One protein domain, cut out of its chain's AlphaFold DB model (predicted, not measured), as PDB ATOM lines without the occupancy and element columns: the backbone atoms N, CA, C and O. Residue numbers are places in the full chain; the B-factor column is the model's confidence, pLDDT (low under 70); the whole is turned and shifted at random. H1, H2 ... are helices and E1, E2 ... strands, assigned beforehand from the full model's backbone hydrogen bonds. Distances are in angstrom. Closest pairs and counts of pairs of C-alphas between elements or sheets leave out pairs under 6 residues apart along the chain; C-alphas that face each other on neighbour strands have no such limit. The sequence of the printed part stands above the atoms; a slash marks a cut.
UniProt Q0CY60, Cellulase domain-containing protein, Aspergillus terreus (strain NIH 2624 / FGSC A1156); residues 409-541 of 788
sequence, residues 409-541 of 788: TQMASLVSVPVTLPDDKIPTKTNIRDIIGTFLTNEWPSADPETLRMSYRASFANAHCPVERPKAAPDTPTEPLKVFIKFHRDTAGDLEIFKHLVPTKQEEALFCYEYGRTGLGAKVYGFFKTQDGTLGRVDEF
ATOM      1  N   THR A 409     135.114 124.847 124.054       35.69
ATOM      2  CA  THR A 409     135.118 124.658 125.518       35.69
ATOM      3  C   THR A 409     136.448 125.065 126.153       35.69
ATOM      4  O   THR A 409     136.471 125.457 127.315       35.69
ATOM      5  N   GLN A 410     137.544 125.043 125.388       38.44
ATOM      6  CA  GLN A 410     138.871 125.450 125.858       38.44
ATOM      7  C   GLN A 410     138.978 126.980 126.041       38.44
ATOM      8  O   GLN A 410     139.568 127.435 127.019       38.44
ATOM      9  N   MET A 411     138.341 127.775 125.165       47.84
ATOM     10  CA  MET A 411     138.443 129.249 125.160       47.84
ATOM     11  C   MET A 411     137.768 129.970 126.346       47.84
ATOM     12  O   MET A 411     138.136 131.105 126.636       47.84
ATOM     13  N   ALA A 412     136.822 129.335 127.049       55.53
ATOM     14  CA  ALA A 412     136.131 129.926 128.208       55.53
ATOM     15  C   ALA A 412     136.807 129.613 129.561       55.53
ATOM     16  O   ALA A 412     136.360 130.082 130.606       55.53
ATOM     17  N   SER A 413     137.877 128.811 129.554       70.31
ATOM     18  CA  SER A 413     138.618 128.410 130.755       70.31
ATOM     19  C   SER A 413     139.935 129.172 130.882       70.31
ATOM     20  O   SER A 413     140.549 129.549 129.887       70.31
ATOM     21  N   LEU A 414     140.369 129.419 132.118       85.81
ATOM     22  CA  LEU A 414     141.639 130.086 132.391       85.81
ATOM     23  C   LEU A 414     142.811 129.162 132.024       85.81
ATOM     24  O   LEU A 414     142.989 128.117 132.649       85.81
ATOM     25  N   VAL A 415     143.626 129.558 131.045       89.69
ATOM     26  CA  VAL A 415     144.751 128.757 130.546       89.69
ATOM     27  C   VAL A 415     146.057 129.166 131.222       89.69
ATOM     28  O   VAL A 415     146.477 130.319 131.164       89.69
ATOM     29  N   SER A 416     146.752 128.213 131.840       91.31
ATOM     30  CA  SER A 416     148.111 128.452 132.337       91.31
ATOM     31  C   SER A 416     149.088 128.557 131.164       91.31
ATOM     32  O   SER A 416     149.272 127.588 130.430       91.31
ATOM     33  N   VAL A 417     149.738 129.712 131.003       92.12
ATOM     34  CA  VAL A 417     150.754 129.941 129.964       92.12
ATOM     35  C   VAL A 417     152.160 129.809 130.559       92.12
ATOM     36  O   VAL A 417     152.413 130.345 131.643       92.12
ATOM     37  N   PRO A 418     153.107 129.126 129.884       90.81
ATOM     38  CA  PRO A 418     154.471 128.905 130.372       90.81
ATOM     39  C   PRO A 418     155.353 130.153 130.185       90.81
ATOM     40  O   PRO A 418     156.460 130.089 129.659       90.81
ATOM     41  N   VAL A 419     154.833 131.308 130.585       94.00
ATOM     42  CA  VAL A 419     155.476 132.615 130.479       94.00
ATOM     43  C   VAL A 419     155.656 133.162 131.885       94.00
ATOM     44  O   VAL A 419     154.735 133.087 132.693       94.00
ATOM     45  N   THR A 420     156.823 133.732 132.156       94.31
ATOM     46  CA  THR A 420     157.109 134.509 133.366       94.31
ATOM     47  C   THR A 420     157.384 135.934 132.922       94.31
ATOM     48  O   THR A 420     158.280 136.157 132.100       94.31
ATOM     49  N   LEU A 421     156.585 136.890 133.401       91.88
ATOM     50  CA  LEU A 421     156.842 138.302 133.128       91.88
ATOM     51  C   LEU A 421     158.081 138.783 133.908       91.88
ATOM     52  O   LEU A 421     158.348 138.257 134.991       91.88
ATOM     53  N   PRO A 422     158.820 139.784 133.397       92.00
ATOM     54  CA  PRO A 422     159.879 140.443 134.158       92.00
ATOM     55  C   PRO A 422     159.362 141.046 135.475       92.00
ATOM     56  O   PRO A 422     158.157 141.243 135.654       92.00
ATOM     57  N   ASP A 423     160.277 141.375 136.388       87.06
ATOM     58  CA  ASP A 423     159.938 141.879 137.729       87.06
ATOM     59  C   ASP A 423     159.089 143.163 137.702       87.06
ATOM     60  O   ASP A 423     158.221 143.354 138.552       87.06
ATOM     61  N   ASP A 424     159.287 144.019 136.695       86.38
ATOM     62  CA  ASP A 424     158.514 145.251 136.481       86.38
ATOM     63  C   ASP A 424     157.103 145.012 135.903       86.38
ATOM     64  O   ASP A 424     156.328 145.955 135.722       86.38
ATOM     65  N   LYS A 425     156.757 143.747 135.623       87.12
ATOM     66  CA  LYS A 425     155.509 143.295 134.988       87.12
ATOM     67  C   LYS A 425     155.273 143.876 133.589       87.12
ATOM     68  O   LYS A 425     154.133 143.886 133.108       87.12
ATOM     69  N   ILE A 426     156.327 144.336 132.914       90.69
ATOM     70  CA  ILE A 426     156.272 144.794 131.527       90.69
ATOM     71  C   ILE A 426     156.630 143.612 130.613       90.69
ATOM     72  O   ILE A 426     157.753 143.114 130.653       90.69
ATOM     73  N   PRO A 427     155.700 143.121 129.776       93.25
ATOM     74  CA  PRO A 427     155.949 141.964 128.931       93.25
ATOM     75  C   PRO A 427     156.961 142.295 127.826       93.25
ATOM     76  O   PRO A 427     156.855 143.313 127.139       93.25
ATOM     77  N   THR A 428     157.914 141.392 127.605       95.25
ATOM     78  CA  THR A 428     158.792 141.435 126.425       95.25
ATOM     79  C   THR A 428     158.029 141.010 125.166       95.25
ATOM     80  O   THR A 428     157.003 140.329 125.252       95.25
ATOM     81  N   LYS A 429     158.554 141.327 123.974       95.94
ATOM     82  CA  LYS A 429     157.962 140.860 122.705       95.94
ATOM     83  C   LYS A 429     157.850 139.332 122.637       95.94
ATOM     84  O   LYS A 429     156.864 138.814 122.123       95.94
ATOM     85  N   THR A 430     158.818 138.614 123.211       96.50
ATOM     86  CA  THR A 430     158.789 137.149 123.330       96.50
ATOM     87  C   THR A 430     157.644 136.686 124.225       96.50
ATOM     88  O   THR A 430     156.874 135.824 123.815       96.50
ATOM     89  N   ASN A 431     157.462 137.308 125.401       96.06
ATOM     90  CA  ASN A 431     156.330 136.990 126.280       96.06
ATOM     91  C   ASN A 431     154.994 137.187 125.556       96.06
ATOM     92  O   ASN A 431     154.118 136.333 125.635       96.06
ATOM     93  N   ILE A 432     154.858 138.299 124.831       95.94
ATOM     94  CA  ILE A 432     153.661 138.614 124.056       95.94
ATOM     95  C   ILE A 432     153.394 137.561 122.979       95.94
ATOM     96  O   ILE A 432     152.279 137.043 122.915       95.94
ATOM     97  N   ARG A 433     154.398 137.214 122.164       96.00
ATOM     98  CA  ARG A 433     154.267 136.165 121.143       96.00
ATOM     99  C   ARG A 433     153.778 134.856 121.762       96.00
ATOM    100  O   ARG A 433     152.851 134.261 121.231       96.00
ATOM    101  N   ASP A 434     154.379 134.428 122.868       96.06
ATOM    102  CA  ASP A 434     154.081 133.133 123.492       96.06
ATOM    103  C   ASP A 434     152.687 133.087 124.125       96.06
ATOM    104  O   ASP A 434     151.976 132.086 124.003       96.06
ATOM    105  N   ILE A 435     152.254 134.192 124.742       96.06
ATOM    106  CA  ILE A 435     150.884 134.331 125.249       96.06
ATOM    107  C   ILE A 435     149.886 134.235 124.089       96.06
ATOM    108  O   ILE A 435     148.958 133.432 124.152       96.06
ATOM    109  N   ILE A 436     150.079 135.006 123.012       95.69
ATOM    110  CA  ILE A 436     149.160 134.990 121.862       95.69
ATOM    111  C   ILE A 436     149.178 133.623 121.173       95.69
ATOM    112  O   ILE A 436     148.120 133.072 120.873       95.69
ATOM    113  N   GLY A 437     150.369 133.051 120.987       93.94
ATOM    114  CA  GLY A 437     150.604 131.755 120.355       93.94
ATOM    115  C   GLY A 437     149.967 130.573 121.086       93.94
ATOM    116  O   GLY A 437     149.819 129.503 120.500       93.94
ATOM    117  N   THR A 438     149.547 130.760 122.341       93.88
ATOM    118  CA  THR A 438     148.753 129.769 123.079       93.88
ATOM    119  C   THR A 438     147.321 129.666 122.539       93.88
ATOM    120  O   THR A 438     146.743 128.581 122.542       93.88
ATOM    121  N   PHE A 439     146.745 130.774 122.062       92.69
ATOM    122  CA  PHE A 439     145.345 130.848 121.614       92.69
ATOM    123  C   PHE A 439     145.206 130.899 120.091       92.69
ATOM    124  O   PHE A 439     144.250 130.363 119.534       92.69
ATOM    125  N   LEU A 440     146.163 131.532 119.415       92.25
ATOM    126  CA  LEU A 440     146.249 131.626 117.963       92.25
ATOM    127  C   LEU A 440     147.471 130.820 117.528       92.25
ATOM    128  O   LEU A 440     148.595 131.294 117.628       92.25
ATOM    129  N   THR A 441     147.271 129.555 117.170       92.62
ATOM    130  CA  THR A 441     148.340 128.549 117.108       92.62
ATOM    131  C   THR A 441     148.961 128.359 115.724       92.62
ATOM    132  O   THR A 441     149.961 127.652 115.606       92.62
ATOM    133  N   ASN A 442     148.404 128.955 114.668       89.06
ATOM    134  CA  ASN A 442     148.828 128.673 113.294       89.06
ATOM    135  C   ASN A 442     149.972 129.582 112.830       89.06
ATOM    136  O   ASN A 442     150.919 129.111 112.203       89.06
ATOM    137  N   GLU A 443     149.903 130.879 113.130       92.06
ATOM    138  CA  GLU A 443     150.833 131.880 112.599       92.06
ATOM    139  C   GLU A 443     151.550 132.687 113.688       92.06
ATOM    140  O   GLU A 443     152.678 133.131 113.475       92.06
ATOM    141  N   TRP A 444     150.943 132.883 114.860       93.62
ATOM    142  CA  TRP A 444     151.595 133.615 115.953       93.62
ATOM    143  C   TRP A 444     152.785 132.888 116.606       93.62
ATOM    144  O   TRP A 444     153.766 133.572 116.906       93.62
ATOM    145  N   PRO A 445     152.799 131.548 116.786       94.00
ATOM    146  CA  PRO A 445     153.938 130.865 117.408       94.00
ATOM    147  C   PRO A 445     155.225 130.941 116.579       94.00
ATOM    148  O   PRO A 445     156.321 130.885 117.135       94.00
ATOM    149  N   SER A 446     155.103 131.072 115.254       90.56
ATOM    150  CA  SER A 446     156.229 131.163 114.317       90.56
ATOM    151  C   SER A 446     156.665 132.602 114.019       90.56
ATOM    152  O   SER A 446     157.671 132.801 113.337       90.56
ATOM    153  N   ALA A 447     155.949 133.609 114.532       91.44
ATOM    154  CA  ALA A 447     156.321 135.005 114.357       91.44
ATOM    155  C   ALA A 447     157.639 135.317 115.085       91.44
ATOM    156  O   ALA A 447     157.815 134.978 116.257       91.44
ATOM    157  N   ASP A 448     158.559 136.004 114.405       93.94
ATOM    158  CA  ASP A 448     159.780 136.520 115.026       93.94
ATOM    159  C   ASP A 448     159.414 137.647 116.014       93.94
ATOM    160  O   ASP A 448     158.907 138.686 115.562       93.94
ATOM    161  N   PRO A 449     159.667 137.485 117.333       94.88
ATOM    162  CA  PRO A 449     159.364 138.499 118.336       94.88
ATOM    163  C   PRO A 449     159.903 139.879 117.978       94.88
ATOM    164  O   PRO A 449     159.206 140.865 118.193       94.88
ATOM    165  N   GLU A 450     161.093 139.984 117.385       95.38
ATOM    166  CA  GLU A 450     161.705 141.286 117.100       95.38
ATOM    167  C   GLU A 450     160.938 142.084 116.043       95.38
ATOM    168  O   GLU A 450     160.917 143.319 116.074       95.38
ATOM    169  N   THR A 451     160.217 141.386 115.167       94.12
ATOM    170  CA  THR A 451     159.399 141.991 114.112       94.12
ATOM    171  C   THR A 451     158.018 142.446 114.588       94.12
ATOM    172  O   THR A 451     157.345 143.194 113.874       94.12
ATOM    173  N   LEU A 452     157.598 142.042 115.795       95.50
ATOM    174  CA  LEU A 452     156.322 142.463 116.366       95.50
ATOM    175  C   LEU A 452     156.331 143.963 116.664       95.50
ATOM    176  O   LEU A 452     157.262 144.506 117.276       95.50
ATOM    177  N   ARG A 453     155.245 144.631 116.273       95.62
ATOM    178  CA  ARG A 453     154.941 146.003 116.680       95.62
ATOM    179  C   ARG A 453     154.002 145.932 117.870       95.62
ATOM    180  O   ARG A 453     152.876 145.471 117.739       95.62
ATOM    181  N   MET A 454     154.462 146.382 119.027       92.88
ATOM    182  CA  MET A 454     153.645 146.431 120.237       92.88
ATOM    183  C   MET A 454     153.845 147.749 120.967       92.88
ATOM    184  O   MET A 454     154.919 148.347 120.897       92.88
ATOM    185  N   SER A 455     152.824 148.174 121.702       90.69
ATOM    186  CA  SER A 455     152.942 149.270 122.661       90.69
ATOM    187  C   SER A 455     152.354 148.831 123.987       90.69
ATOM    188  O   SER A 455     151.206 148.407 124.018       90.69
ATOM    189  N   TYR A 456     153.105 148.966 125.073       89.31
ATOM    190  CA  TYR A 456     152.600 148.698 126.412       89.31
ATOM    191  C   TYR A 456     152.157 149.998 127.071       89.31
ATOM    192  O   TYR A 456     152.924 150.961 127.124       89.31
ATOM    193  N   ARG A 457     150.929 150.028 127.586       85.00
ATOM    194  CA  ARG A 457     150.410 151.150 128.367       85.00
ATOM    195  C   ARG A 457     149.927 150.630 129.709       85.00
ATOM    196  O   ARG A 457     148.965 149.869 129.778       85.00
ATOM    197  N   ALA A 458     150.595 151.047 130.777       74.50
ATOM    198  CA  ALA A 458     150.094 150.851 132.127       74.50
ATOM    199  C   ALA A 458     149.079 151.961 132.429       74.50
ATOM    200  O   ALA A 458     149.470 153.120 132.541       74.50
ATOM    201  N   SER A 459     147.792 151.624 132.522       64.25
ATOM    202  CA  SER A 459     146.801 152.524 133.127       64.25
ATOM    203  C   SER A 459     146.640 152.208 134.617       64.25
ATOM    204  O   SER A 459     147.131 151.177 135.089       64.25
ATOM    205  N   PHE A 460     145.959 153.098 135.346       50.72
ATOM    206  CA  PHE A 460     145.663 152.932 136.771       50.72
ATOM    207  C   PHE A 460     144.867 151.650 137.059       50.72
ATOM    208  O   PHE A 460     145.189 150.978 138.030       50.72
ATOM    209  N   ALA A 461     143.915 151.278 136.189       53.56
ATOM    210  CA  ALA A 461     143.042 150.116 136.368       53.56
ATOM    211  C   ALA A 461     143.619 148.823 135.755       53.56
ATOM    212  O   ALA A 461     143.658 147.777 136.401       53.56
ATOM    213  N   ASN A 462     144.110 148.879 134.508       66.50
ATOM    214  CA  ASN A 462     144.684 147.718 133.811       66.50
ATOM    215  C   ASN A 462     145.818 148.106 132.863       66.50
ATOM    216  O   ASN A 462     145.765 149.133 132.180       66.50
ATOM    217  N   ALA A 463     146.829 147.249 132.743       83.38
ATOM    218  CA  ALA A 463     147.796 147.403 131.662       83.38
ATOM    219  C   ALA A 463     147.250 146.770 130.383       83.38
ATOM    220  O   ALA A 463     146.636 145.706 130.425       83.38
ATOM    221  N   HIS A 464     147.493 147.407 129.244       89.25
ATOM    222  CA  HIS A 464     147.090 146.863 127.958       89.25
ATOM    223  C   HIS A 464     148.178 146.986 126.901       89.25
ATOM    224  O   HIS A 464     149.076 147.831 126.975       89.25
ATOM    225  N   CYS A 465     148.089 146.100 125.916       92.12
ATOM    226  CA  CYS A 465     149.089 145.935 124.886       92.12
ATOM    227  C   CYS A 465     148.432 145.568 123.549       92.12
ATOM    228  O   CYS A 465     148.137 144.392 123.328       92.12
ATOM    229  N   PRO A 466     148.195 146.530 122.637       93.88
ATOM    230  CA  PRO A 466     147.958 146.216 121.236       93.88
ATOM    231  C   PRO A 466     149.238 145.681 120.589       93.88
ATOM    232  O   PRO A 466     150.337 146.197 120.826       93.88
ATOM    233  N   VAL A 467     149.088 144.639 119.776       96.25
ATOM    234  CA  VAL A 467     150.194 143.904 119.156       96.25
ATOM    235  C   VAL A 467     149.851 143.614 117.706       96.25
ATOM    236  O   VAL A 467     148.753 143.151 117.414       96.25
ATOM    237  N   GLU A 468     150.802 143.844 116.807       96.38
ATOM    238  CA  GLU A 468     150.707 143.549 115.383       96.38
ATOM    239  C   GLU A 468     151.907 142.714 114.919       96.38
ATOM    240  O   GLU A 468     153.061 143.086 115.161       96.38
ATOM    241  N   ARG A 469     151.641 141.610 114.212       94.12
ATOM    242  CA  ARG A 469     152.668 140.842 113.491       94.12
ATOM    243  C   ARG A 469     152.767 141.287 112.022       94.12
ATOM    244  O   ARG A 469     151.762 141.715 111.450       94.12
ATOM    245  N   PRO A 470     153.937 141.162 111.369       91.00
ATOM    246  CA  PRO A 470     154.061 141.426 109.937       91.00
ATOM    247  C   PRO A 470     153.176 140.500 109.092       91.00
ATOM    248  O   PRO A 470     152.990 139.327 109.413       91.00
ATOM    249  N   LYS A 471     152.683 141.012 107.961       84.69
ATOM    250  CA  LYS A 471     151.975 140.204 106.962       84.69
ATOM    251  C   LYS A 471     152.980 139.376 106.150       84.69
ATOM    252  O   LYS A 471     153.836 139.953 105.482       84.69
ATOM    253  N   ALA A 472     152.856 138.048 106.168       71.94
ATOM    254  CA  ALA A 472     153.604 137.175 105.260       71.94
ATOM    255  C   ALA A 472     153.078 137.325 103.816       71.94
ATOM    256  O   ALA A 472     151.877 137.480 103.607       71.94
ATOM    257  N   ALA A 473     153.964 137.316 102.815       69.81
ATOM    258  CA  ALA A 473     153.591 137.347 101.396       69.81
ATOM    259  C   ALA A 473     153.727 135.938 100.783       69.81
ATOM    260  O   ALA A 473     154.722 135.281 101.093       69.81
ATOM    261  N   PRO A 474     152.816 135.475  99.894       56.78
ATOM    262  CA  PRO A 474     151.678 136.172  99.275       56.78
ATOM    263  C   PRO A 474     150.290 135.780  99.833       56.78
ATOM    264  O   PRO A 474     149.277 136.210  99.280       56.78
ATOM    265  N   ASP A 475     150.220 134.985 100.899       64.94
ATOM    266  CA  ASP A 475     148.959 134.391 101.350       64.94
ATOM    267  C   ASP A 475     148.087 135.351 102.175       64.94
ATOM    268  O   ASP A 475     148.555 136.275 102.848       64.94
ATOM    269  N   THR A 476     146.770 135.151 102.096       78.06
ATOM    270  CA  THR A 476     145.823 135.850 102.974       78.06
ATOM    271  C   THR A 476     146.003 135.302 104.391       78.06
ATOM    272  O   THR A 476     145.900 134.086 104.550       78.06
ATOM    273  N   PRO A 477     146.265 136.149 105.408       83.50
ATOM    274  CA  PRO A 477     146.434 135.692 106.784       83.50
ATOM    275  C   PRO A 477     145.236 134.860 107.245       83.50
ATOM    276  O   PRO A 477     144.087 135.252 107.034       83.50
ATOM    277  N   THR A 478     145.511 133.725 107.882       87.75
ATOM    278  CA  THR A 478     144.495 132.828 108.459       87.75
ATOM    279  C   THR A 478     144.107 133.226 109.885       87.75
ATOM    280  O   THR A 478     143.003 132.935 110.340       87.75
ATOM    281  N   GLU A 479     144.995 133.942 110.573       91.50
ATOM    282  CA  GLU A 479     144.847 134.487 111.917       91.50
ATOM    283  C   GLU A 479     144.960 136.015 111.892       91.50
ATOM    284  O   GLU A 479     145.670 136.571 111.040       91.50
ATOM    285  N   PRO A 480     144.308 136.723 112.833       93.56
ATOM    286  CA  PRO A 480     144.361 138.179 112.883       93.56
ATOM    287  C   PRO A 480     145.811 138.667 112.961       93.56
ATOM    288  O   PRO A 480     146.635 138.117 113.694       93.56
ATOM    289  N   LEU A 481     146.126 139.712 112.192       94.25
ATOM    290  CA  LEU A 481     147.436 140.366 112.246       94.25
ATOM    291  C   LEU A 481     147.595 141.212 113.509       94.25
ATOM    292  O   LEU A 481     148.719 141.399 113.966       94.25
ATOM    293  N   LYS A 482     146.479 141.715 114.051       95.94
ATOM    294  CA  LYS A 482     146.421 142.575 115.232       95.94
ATOM    295  C   LYS A 482     145.562 141.951 116.320       95.94
ATOM    296  O   LYS A 482     144.462 141.486 116.036       95.94
ATOM    297  N   VAL A 483     146.041 142.001 117.555       96.81
ATOM    298  CA  VAL A 483     145.297 141.594 118.756       96.81
ATOM    299  C   VAL A 483     145.496 142.615 119.871       96.81
ATOM    300  O   VAL A 483     146.440 143.410 119.843       96.81
ATOM    301  N   PHE A 484     144.600 142.602 120.849       95.00
ATOM    302  CA  PHE A 484     144.670 143.444 122.034       95.00
ATOM    303  C   PHE A 484     144.806 142.565 123.273       95.00
ATOM    304  O   PHE A 484     144.035 141.635 123.461       95.00
ATOM    305  N   ILE A 485     145.789 142.832 124.127       94.25
ATOM    306  CA  ILE A 485     145.981 142.067 125.364       94.25
ATOM    307  C   ILE A 485     145.695 142.973 126.553       94.25
ATOM    308  O   ILE A 485     146.299 144.042 126.660       94.25
ATOM    309  N   LYS A 486     144.827 142.526 127.466       91.75
ATOM    310  CA  LYS A 486     144.588 143.160 128.773       91.75
ATOM    311  C   LYS A 486     145.274 142.323 129.855       91.75
ATOM    312  O   LYS A 486     145.026 141.125 129.969       91.75
ATOM    313  N   PHE A 487     146.137 142.954 130.643       89.19
ATOM    314  CA  PHE A 487     146.757 142.379 131.836       89.19
ATOM    315  C   PHE A 487     146.014 142.896 133.066       89.19
ATOM    316  O   PHE A 487     146.002 144.103 133.332       89.19
ATOM    317  N   HIS A 488     145.405 141.980 133.813       84.88
ATOM    318  CA  HIS A 488     144.694 142.298 135.042       84.88
ATOM    319  C   HIS A 488     145.712 142.578 136.147       84.88
ATOM    320  O   HIS A 488     146.566 141.743 136.450       84.88
ATOM    321  N   ARG A 489     145.629 143.769 136.738       73.75
ATOM    322  CA  ARG A 489     146.450 144.165 137.884       73.75
ATOM    323  C   ARG A 489     145.597 144.139 139.148       73.75
ATOM    324  O   ARG A 489     144.408 144.447 139.096       73.75
ATOM    325  N   ASP A 490     146.214 143.795 140.274       59.28
ATOM    326  CA  ASP A 490     145.593 143.927 141.593       59.28
ATOM    327  C   ASP A 490     145.539 145.411 141.963       59.28
ATOM    328  O   ASP A 490     146.438 145.955 142.605       59.28
ATOM    329  N   THR A 491     144.503 146.108 141.508       52.41
ATOM    330  CA  THR A 491     144.296 147.507 141.870       52.41
ATOM    331  C   THR A 491     143.619 147.583 143.231       52.41
ATOM    332  O   THR A 491     142.406 147.454 143.398       52.41
ATOM    333  N   ALA A 492     144.451 147.765 144.253       38.78
ATOM    334  CA  ALA A 492     144.029 148.154 145.587       38.78
ATOM    335  C   ALA A 492     143.518 149.608 145.555       38.78
ATOM    336  O   ALA A 492     144.284 150.534 145.798       38.78
ATOM    337  N   GLY A 493     142.245 149.841 145.215       47.31
ATOM    338  CA  GLY A 493     141.693 151.196 145.347       47.31
ATOM    339  C   GLY A 493     140.282 151.442 144.823       47.31
ATOM    340  O   GLY A 493     139.468 151.997 145.565       47.31
ATOM    341  N   ASP A 494     139.985 151.021 143.593       49.66
ATOM    342  CA  ASP A 494     138.892 151.632 142.807       49.66
ATOM    343  C   ASP A 494     137.505 151.031 143.065       49.66
ATOM    344  O   ASP A 494     136.481 151.586 142.684       49.66
ATOM    345  N   LEU A 495     137.462 149.902 143.769       58.56
ATOM    346  CA  LEU A 495     136.250 149.114 143.963       58.56
ATOM    347  C   LEU A 495     135.964 148.811 145.429       58.56
ATOM    348  O   LEU A 495     135.129 147.966 145.694       58.56
ATOM    349  N   GLU A 496     136.641 149.427 146.402       66.94
ATOM    350  CA  GLU A 496     136.620 148.918 147.786       66.94
ATOM    351  C   GLU A 496     135.215 148.706 148.358       66.94
ATOM    352  O   GLU A 496     134.943 147.624 148.882       66.94
ATOM    353  N   ILE A 497     134.306 149.676 148.199       82.12
ATOM    354  CA  ILE A 497     132.935 149.505 148.695       82.12
ATOM    355  C   ILE A 497     132.140 148.523 147.826       82.12
ATOM    356  O   ILE A 497     131.373 147.725 148.352       82.12
ATOM    357  N   PHE A 498     132.382 148.502 146.513       84.88
ATOM    358  CA  PHE A 498     131.685 147.640 145.557       84.88
ATOM    359  C   PHE A 498     132.340 146.266 145.371       84.88
ATOM    360  O   PHE A 498     131.821 145.450 144.619       84.88
ATOM    361  N   LYS A 499     133.442 145.952 146.063       82.81
ATOM    362  CA  LYS A 499     134.256 144.740 145.849       82.81
ATOM    363  C   LYS A 499     133.445 143.462 146.042       82.81
ATOM    364  O   LYS A 499     133.671 142.457 145.380       82.81
ATOM    365  N   HIS A 500     132.479 143.518 146.952       83.19
ATOM    366  CA  HIS A 500     131.547 142.437 147.240       83.19
ATOM    367  C   HIS A 500     130.321 142.423 146.306       83.19
ATOM    368  O   HIS A 500     129.490 141.522 146.411       83.19
ATOM    369  N   LEU A 501     130.209 143.363 145.355       85.94
ATOM    370  CA  LEU A 501     129.123 143.505 144.364       85.94
ATOM    371  C   LEU A 501     129.554 143.348 142.896       85.94
ATOM    372  O   LEU A 501     128.760 142.848 142.098       85.94
ATOM    373  N   VAL A 502     130.803 143.670 142.569       86.50
ATOM    374  CA  VAL A 502     131.376 143.471 141.229       86.50
ATOM    375  C   VAL A 502     131.931 142.054 141.037       86.50
ATOM    376  O   VAL A 502     132.204 141.354 142.027       86.50
ATOM    377  N   PRO A 503     132.073 141.588 139.786       86.69
ATOM    378  CA  PRO A 503     132.732 140.328 139.476       86.69
ATOM    379  C   PRO A 503     134.222 140.348 139.831       86.69
ATOM    380  O   PRO A 503     134.897 141.377 139.814       86.69
ATOM    381  N   THR A 504     134.764 139.168 140.106       85.69
ATOM    382  CA  THR A 504     136.207 138.921 140.042       85.69
ATOM    383  C   THR A 504     136.725 139.146 138.617       85.69
ATOM    384  O   THR A 504     135.969 139.086 137.650       85.69
ATOM    385  N   LYS A 505     138.037 139.336 138.443       83.75
ATOM    386  CA  LYS A 505     138.628 139.513 137.101       83.75
ATOM    387  C   LYS A 505     138.393 138.314 136.169       83.75
ATOM    388  O   LYS A 505     138.333 138.486 134.960       83.75
ATOM    389  N   GLN A 506     138.239 137.103 136.710       81.94
ATOM    390  CA  GLN A 506     137.881 135.926 135.911       81.94
ATOM    391  C   GLN A 506     136.401 135.944 135.498       81.94
ATOM    392  O   GLN A 506     136.082 135.627 134.356       81.94
ATOM    393  N   GLU A 507     135.510 136.324 136.413       86.38
ATOM    394  CA  GLU A 507     134.081 136.492 136.136       86.38
ATOM    395  C   GLU A 507     133.835 137.603 135.096       86.38
ATOM    396  O   GLU A 507     133.090 137.389 134.143       86.38
ATOM    397  N   GLU A 508     134.501 138.757 135.213       88.19
ATOM    398  CA  GLU A 508     134.418 139.847 134.226       88.19
ATOM    399  C   GLU A 508     134.941 139.410 132.856       88.19
ATOM    400  O   GLU A 508     134.308 139.688 131.838       88.19
ATOM    401  N   ALA A 509     136.049 138.665 132.815       87.19
ATOM    402  CA  ALA A 509     136.588 138.142 131.569       87.19
ATOM    403  C   ALA A 509     135.601 137.176 130.890       87.19
ATOM    404  O   ALA A 509     135.368 137.286 129.685       87.19
ATOM    405  N   LEU A 510     134.963 136.284 131.658       87.75
ATOM    406  CA  LEU A 510     133.929 135.379 131.150       87.75
ATOM    407  C   LEU A 510     132.724 136.147 130.591       87.75
ATOM    408  O   LEU A 510     132.275 135.849 129.485       87.75
ATOM    409  N   PHE A 511     132.266 137.180 131.298       91.00
ATOM    410  CA  PHE A 511     131.192 138.045 130.816       91.00
ATOM    411  C   PHE A 511     131.581 138.760 129.511       91.00
ATOM    412  O   PHE A 511     130.783 138.817 128.576       91.00
ATOM    413  N   CYS A 512     132.825 139.247 129.394       92.00
ATOM    414  CA  CYS A 512     133.344 139.821 128.146       92.00
ATOM    415  C   CYS A 512     133.312 138.805 126.995       92.00
ATOM    416  O   CYS A 512     132.929 139.157 125.881       92.00
ATOM    417  N   TYR A 513     133.678 137.545 127.254       91.88
ATOM    418  CA  TYR A 513     133.616 136.479 126.253       91.88
ATOM    419  C   TYR A 513     132.180 136.203 125.798       91.88
ATOM    420  O   TYR A 513     131.926 136.124 124.596       91.88
ATOM    421  N   GLU A 514     131.229 136.096 126.727       91.62
ATOM    422  CA  GLU A 514     129.818 135.866 126.404       91.62
ATOM    423  C   GLU A 514     129.216 137.045 125.632       91.62
ATOM    424  O   GLU A 514     128.600 136.845 124.581       91.62
ATOM    425  N   TYR A 515     129.461 138.280 126.077       94.25
ATOM    426  CA  TYR A 515     128.974 139.473 125.390       94.25
ATOM    427  C   TYR A 515     129.635 139.668 124.019       94.25
ATOM    428  O   TYR A 515     128.954 140.007 123.049       94.25
ATOM    429  N   GLY A 516     130.932 139.377 123.878       92.44
ATOM    430  CA  GLY A 516     131.655 139.445 122.604       92.44
ATOM    431  C   GLY A 516     131.050 138.558 121.510       92.44
ATOM    432  O   GLY A 516     131.074 138.908 120.330       92.44
ATOM    433  N   ARG A 517     130.395 137.449 121.881       90.38
ATOM    434  CA  ARG A 517     129.694 136.558 120.934       90.38
ATOM    435  C   ARG A 517     128.449 137.180 120.305       90.38
ATOM    436  O   ARG A 517     127.970 136.672 119.295       90.38
ATOM    437  N   THR A 518     127.935 138.272 120.868       91.31
ATOM    438  CA  THR A 518     126.819 139.026 120.280       91.31
ATOM    439  C   THR A 518     127.255 139.895 119.093       91.31
ATOM    440  O   THR A 518     126.402 140.390 118.358       91.31
ATOM    441  N   GLY A 519     128.567 140.104 118.906       91.44
ATOM    442  CA  GLY A 519     129.128 141.068 117.949       91.44
ATOM    443  C   GLY A 519     129.089 142.527 118.429       91.44
ATOM    444  O   GLY A 519     129.521 143.428 117.709       91.44
ATOM    445  N   LEU A 520     128.574 142.769 119.640       94.25
ATOM    446  CA  LEU A 520     128.467 144.094 120.263       94.25
ATOM    447  C   LEU A 520     129.569 144.354 121.304       94.25
ATOM    448  O   LEU A 520     129.684 145.476 121.793       94.25
ATOM    449  N   GLY A 521     130.390 143.343 121.603       94.56
ATOM    450  CA  GLY A 521     131.641 143.431 122.362       94.56
ATOM    451  C   GLY A 521     132.833 142.963 121.519       94.56
ATOM    452  O   GLY A 521     132.643 142.398 120.441       94.56
ATOM    453  N   ALA A 522     134.058 143.167 122.011       93.56
ATOM    454  CA  ALA A 522     135.252 142.599 121.383       93.56
ATOM    455  C   ALA A 522     135.209 141.066 121.440       93.56
ATOM    456  O   ALA A 522     134.885 140.488 122.483       93.56
ATOM    457  N   LYS A 523     135.571 140.383 120.348       93.62
ATOM    458  CA  LYS A 523     135.749 138.931 120.408       93.62
ATOM    459  C   LYS A 523     136.924 138.596 121.328       93.62
ATOM    460  O   LYS A 523     138.030 139.078 121.123       93.62
ATOM    461  N   VAL A 524     136.708 137.707 122.289       93.88
ATOM    462  CA  VAL A 524     137.768 137.204 123.171       93.88
ATOM    463  C   VAL A 524     138.357 135.915 122.587       93.88
ATOM    464  O   VAL A 524     137.617 134.983 122.264       93.88
ATOM    465  N   TYR A 525     139.683 135.853 122.449       93.06
ATOM    466  CA  TYR A 525     140.419 134.667 121.992       93.06
ATOM    467  C   TYR A 525     140.818 133.730 123.137       93.06
ATOM    468  O   TYR A 525     140.924 132.525 122.922       93.06
ATOM    469  N   GLY A 526     141.012 134.253 124.349       90.50
ATOM    470  CA  GLY A 526     141.175 133.416 125.536       90.50
ATOM    471  C   GLY A 526     141.702 134.140 126.769       90.50
ATOM    472  O   GLY A 526     142.156 135.286 126.704       90.50
ATOM    473  N   PHE A 527     141.639 133.443 127.903       91.88
ATOM    474  CA  PHE A 527     142.092 133.918 129.211       91.88
ATOM    475  C   PHE A 527     143.357 133.191 129.628       91.88
ATOM    476  O   PHE A 527     143.433 131.970 129.489       91.88
ATOM    477  N   PHE A 528     144.319 133.907 130.203       92.56
ATOM    478  CA  PHE A 528     145.573 133.308 130.634       92.56
ATOM    479  C   PHE A 528     145.951 133.636 132.074       92.56
ATOM    480  O   PHE A 528     145.600 134.684 132.619       92.56
ATOM    481  N   LYS A 529     146.733 132.727 132.659       93.19
ATOM    482  CA  LYS A 529     147.507 132.931 133.881       93.19
ATOM    483  C   LYS A 529     148.971 132.602 133.612       93.19
ATOM    484  O   LYS A 529     149.285 131.480 133.222       93.19
ATOM    485  N   THR A 530     149.864 133.562 133.809       93.25
ATOM    486  CA  THR A 530     151.314 133.358 133.683       93.25
ATOM    487  C   THR A 530     151.879 132.596 134.891       93.25
ATOM    488  O   THR A 530     151.224 132.481 135.931       93.25
ATOM    489  N   GLN A 531     153.104 132.072 134.786       92.75
ATOM    490  CA  GLN A 531     153.774 131.340 135.873       92.75
ATOM    491  C   GLN A 531     154.008 132.212 137.115       92.75
ATOM    492  O   GLN A 531     153.926 131.717 138.236       92.75
ATOM    493  N   ASP A 532     154.229 133.516 136.928       88.31
ATOM    494  CA  ASP A 532     154.322 134.509 138.007       88.31
ATOM    495  C   ASP A 532     152.954 134.936 138.571       88.31
ATOM    496  O   ASP A 532     152.886 135.822 139.421       88.31
ATOM    497  N   GLY A 533     151.865 134.314 138.108       88.44
ATOM    498  CA  GLY A 533     150.513 134.506 138.622       88.44
ATOM    499  C   GLY A 533     149.717 135.638 137.975       88.44
ATOM    500  O   GLY A 533     148.565 135.829 138.361       88.44
ATOM    501  N   THR A 534     150.274 136.349 136.989       88.12
ATOM    502  CA  THR A 534     149.585 137.447 136.298       88.12
ATOM    503  C   THR A 534     148.418 136.906 135.475       88.12
ATOM    504  O   THR A 534     148.587 136.014 134.643       88.12
ATOM    505  N   LEU A 535     147.224 137.455 135.703       89.38
ATOM    506  CA  LEU A 535     146.020 137.141 134.937       89.38
ATOM    507  C   LEU A 535     145.875 138.098 133.752       89.38
ATOM    508  O   LEU A 535     146.241 139.270 133.836       89.38
ATOM    509  N   GLY A 536     145.280 137.630 132.664       91.44
ATOM    510  CA  GLY A 536     144.933 138.497 131.546       91.44
ATOM    511  C   GLY A 536     144.054 137.820 130.511       91.44
ATOM    512  O   GLY A 536     143.661 136.660 130.660       91.44
ATOM    513  N   ARG A 537     143.741 138.565 129.454       92.81
ATOM    514  CA  ARG A 537     142.974 138.082 128.305       92.81
ATOM    515  C   ARG A 537     143.529 138.609 126.990       92.81
ATOM    516  O   ARG A 537     144.127 139.687 126.951       92.81
ATOM    517  N   VAL A 538     143.330 137.828 125.934       95.12
ATOM    518  CA  VAL A 538     143.639 138.197 124.552       95.12
ATOM    519  C   VAL A 538     142.322 138.437 123.825       95.12
ATOM    520  O   VAL A 538     141.523 137.515 123.671       95.12
ATOM    521  N   ASP A 539     142.130 139.659 123.354       95.19
ATOM    522  CA  ASP A 539     140.933 140.152 122.689       95.19
ATOM    523  C   ASP A 539     141.236 140.520 121.227       95.19
ATOM    524  O   ASP A 539     142.382 140.724 120.804       95.19
ATOM    525  N   GLU A 540     140.175 140.627 120.441       95.00
ATOM    526  CA  GLU A 540     140.169 141.263 119.136       95.00
ATOM    527  C   GLU A 540     140.700 142.691 119.229       95.00
ATOM    528  O   GLU A 540     140.297 143.483 120.083       95.00
ATOM    529  N   PHE A 541     141.595 143.037 118.307       95.19
ATOM    530  CA  PHE A 541     141.931 144.432 118.092       95.19
ATOM    531  C   PHE A 541     140.813 145.091 117.283       95.19
ATOM    532  O   PHE A 541     140.657 144.821 116.092       95.19
TER     533      PHE A 541
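This is residues 409 to 541 of the 788 residues of the protein "Cellulase domain-containing protein" of Aspergillus terreus (strain NIH 2624 / FGSC A1156) (UniProt Q0CY60). With little regular structure, a strongly twisted five-stranded sheet is covered by H1 across one face and H2 along the other; residues 495 to 502 stick out. The 133 printed residues, 52 in named elements, run E1 H1 E2 E3 H2 E4 E5, class mixed; the mixed sheet's order is E1 E4 E5 E3 E2. It is compact, radius of gyration of the C-alphas 15.1 A, spans 54 by 37 by 23 A.

E1 is residues 414 to 416, from C-alpha 414 at (141.639, 130.086, 132.391); H1 is 429 to 439; E2 is 462 to 468; E3 is 482 to 488, 19.9 A from first to last C-alpha; H2 is 505 to 516, 16.1 A; E4 is 524 to 529; E5 is 535 to 540, ending with C-alpha 540 at (140.169, 141.263, 119.136).

E1 and E4 are parallel, N 415 and O 527 2.9 A apart. Hairpin E2 and E3 is antiparallel, N 465 and O 485 2.8 A apart. H2's closest C-alphas to E4, Tyr 513 and Val 524, are 5.2 A apart. Every O i to N i+4 pair is within hydrogen-bond range in H2, 6 of 7 in H1.

The printed part has no cut. Four links are long, among them H1 to E2. Residues 409 to 412, 459 to 462, 473 to 475 and 490 to 496 have pLDDT under 70.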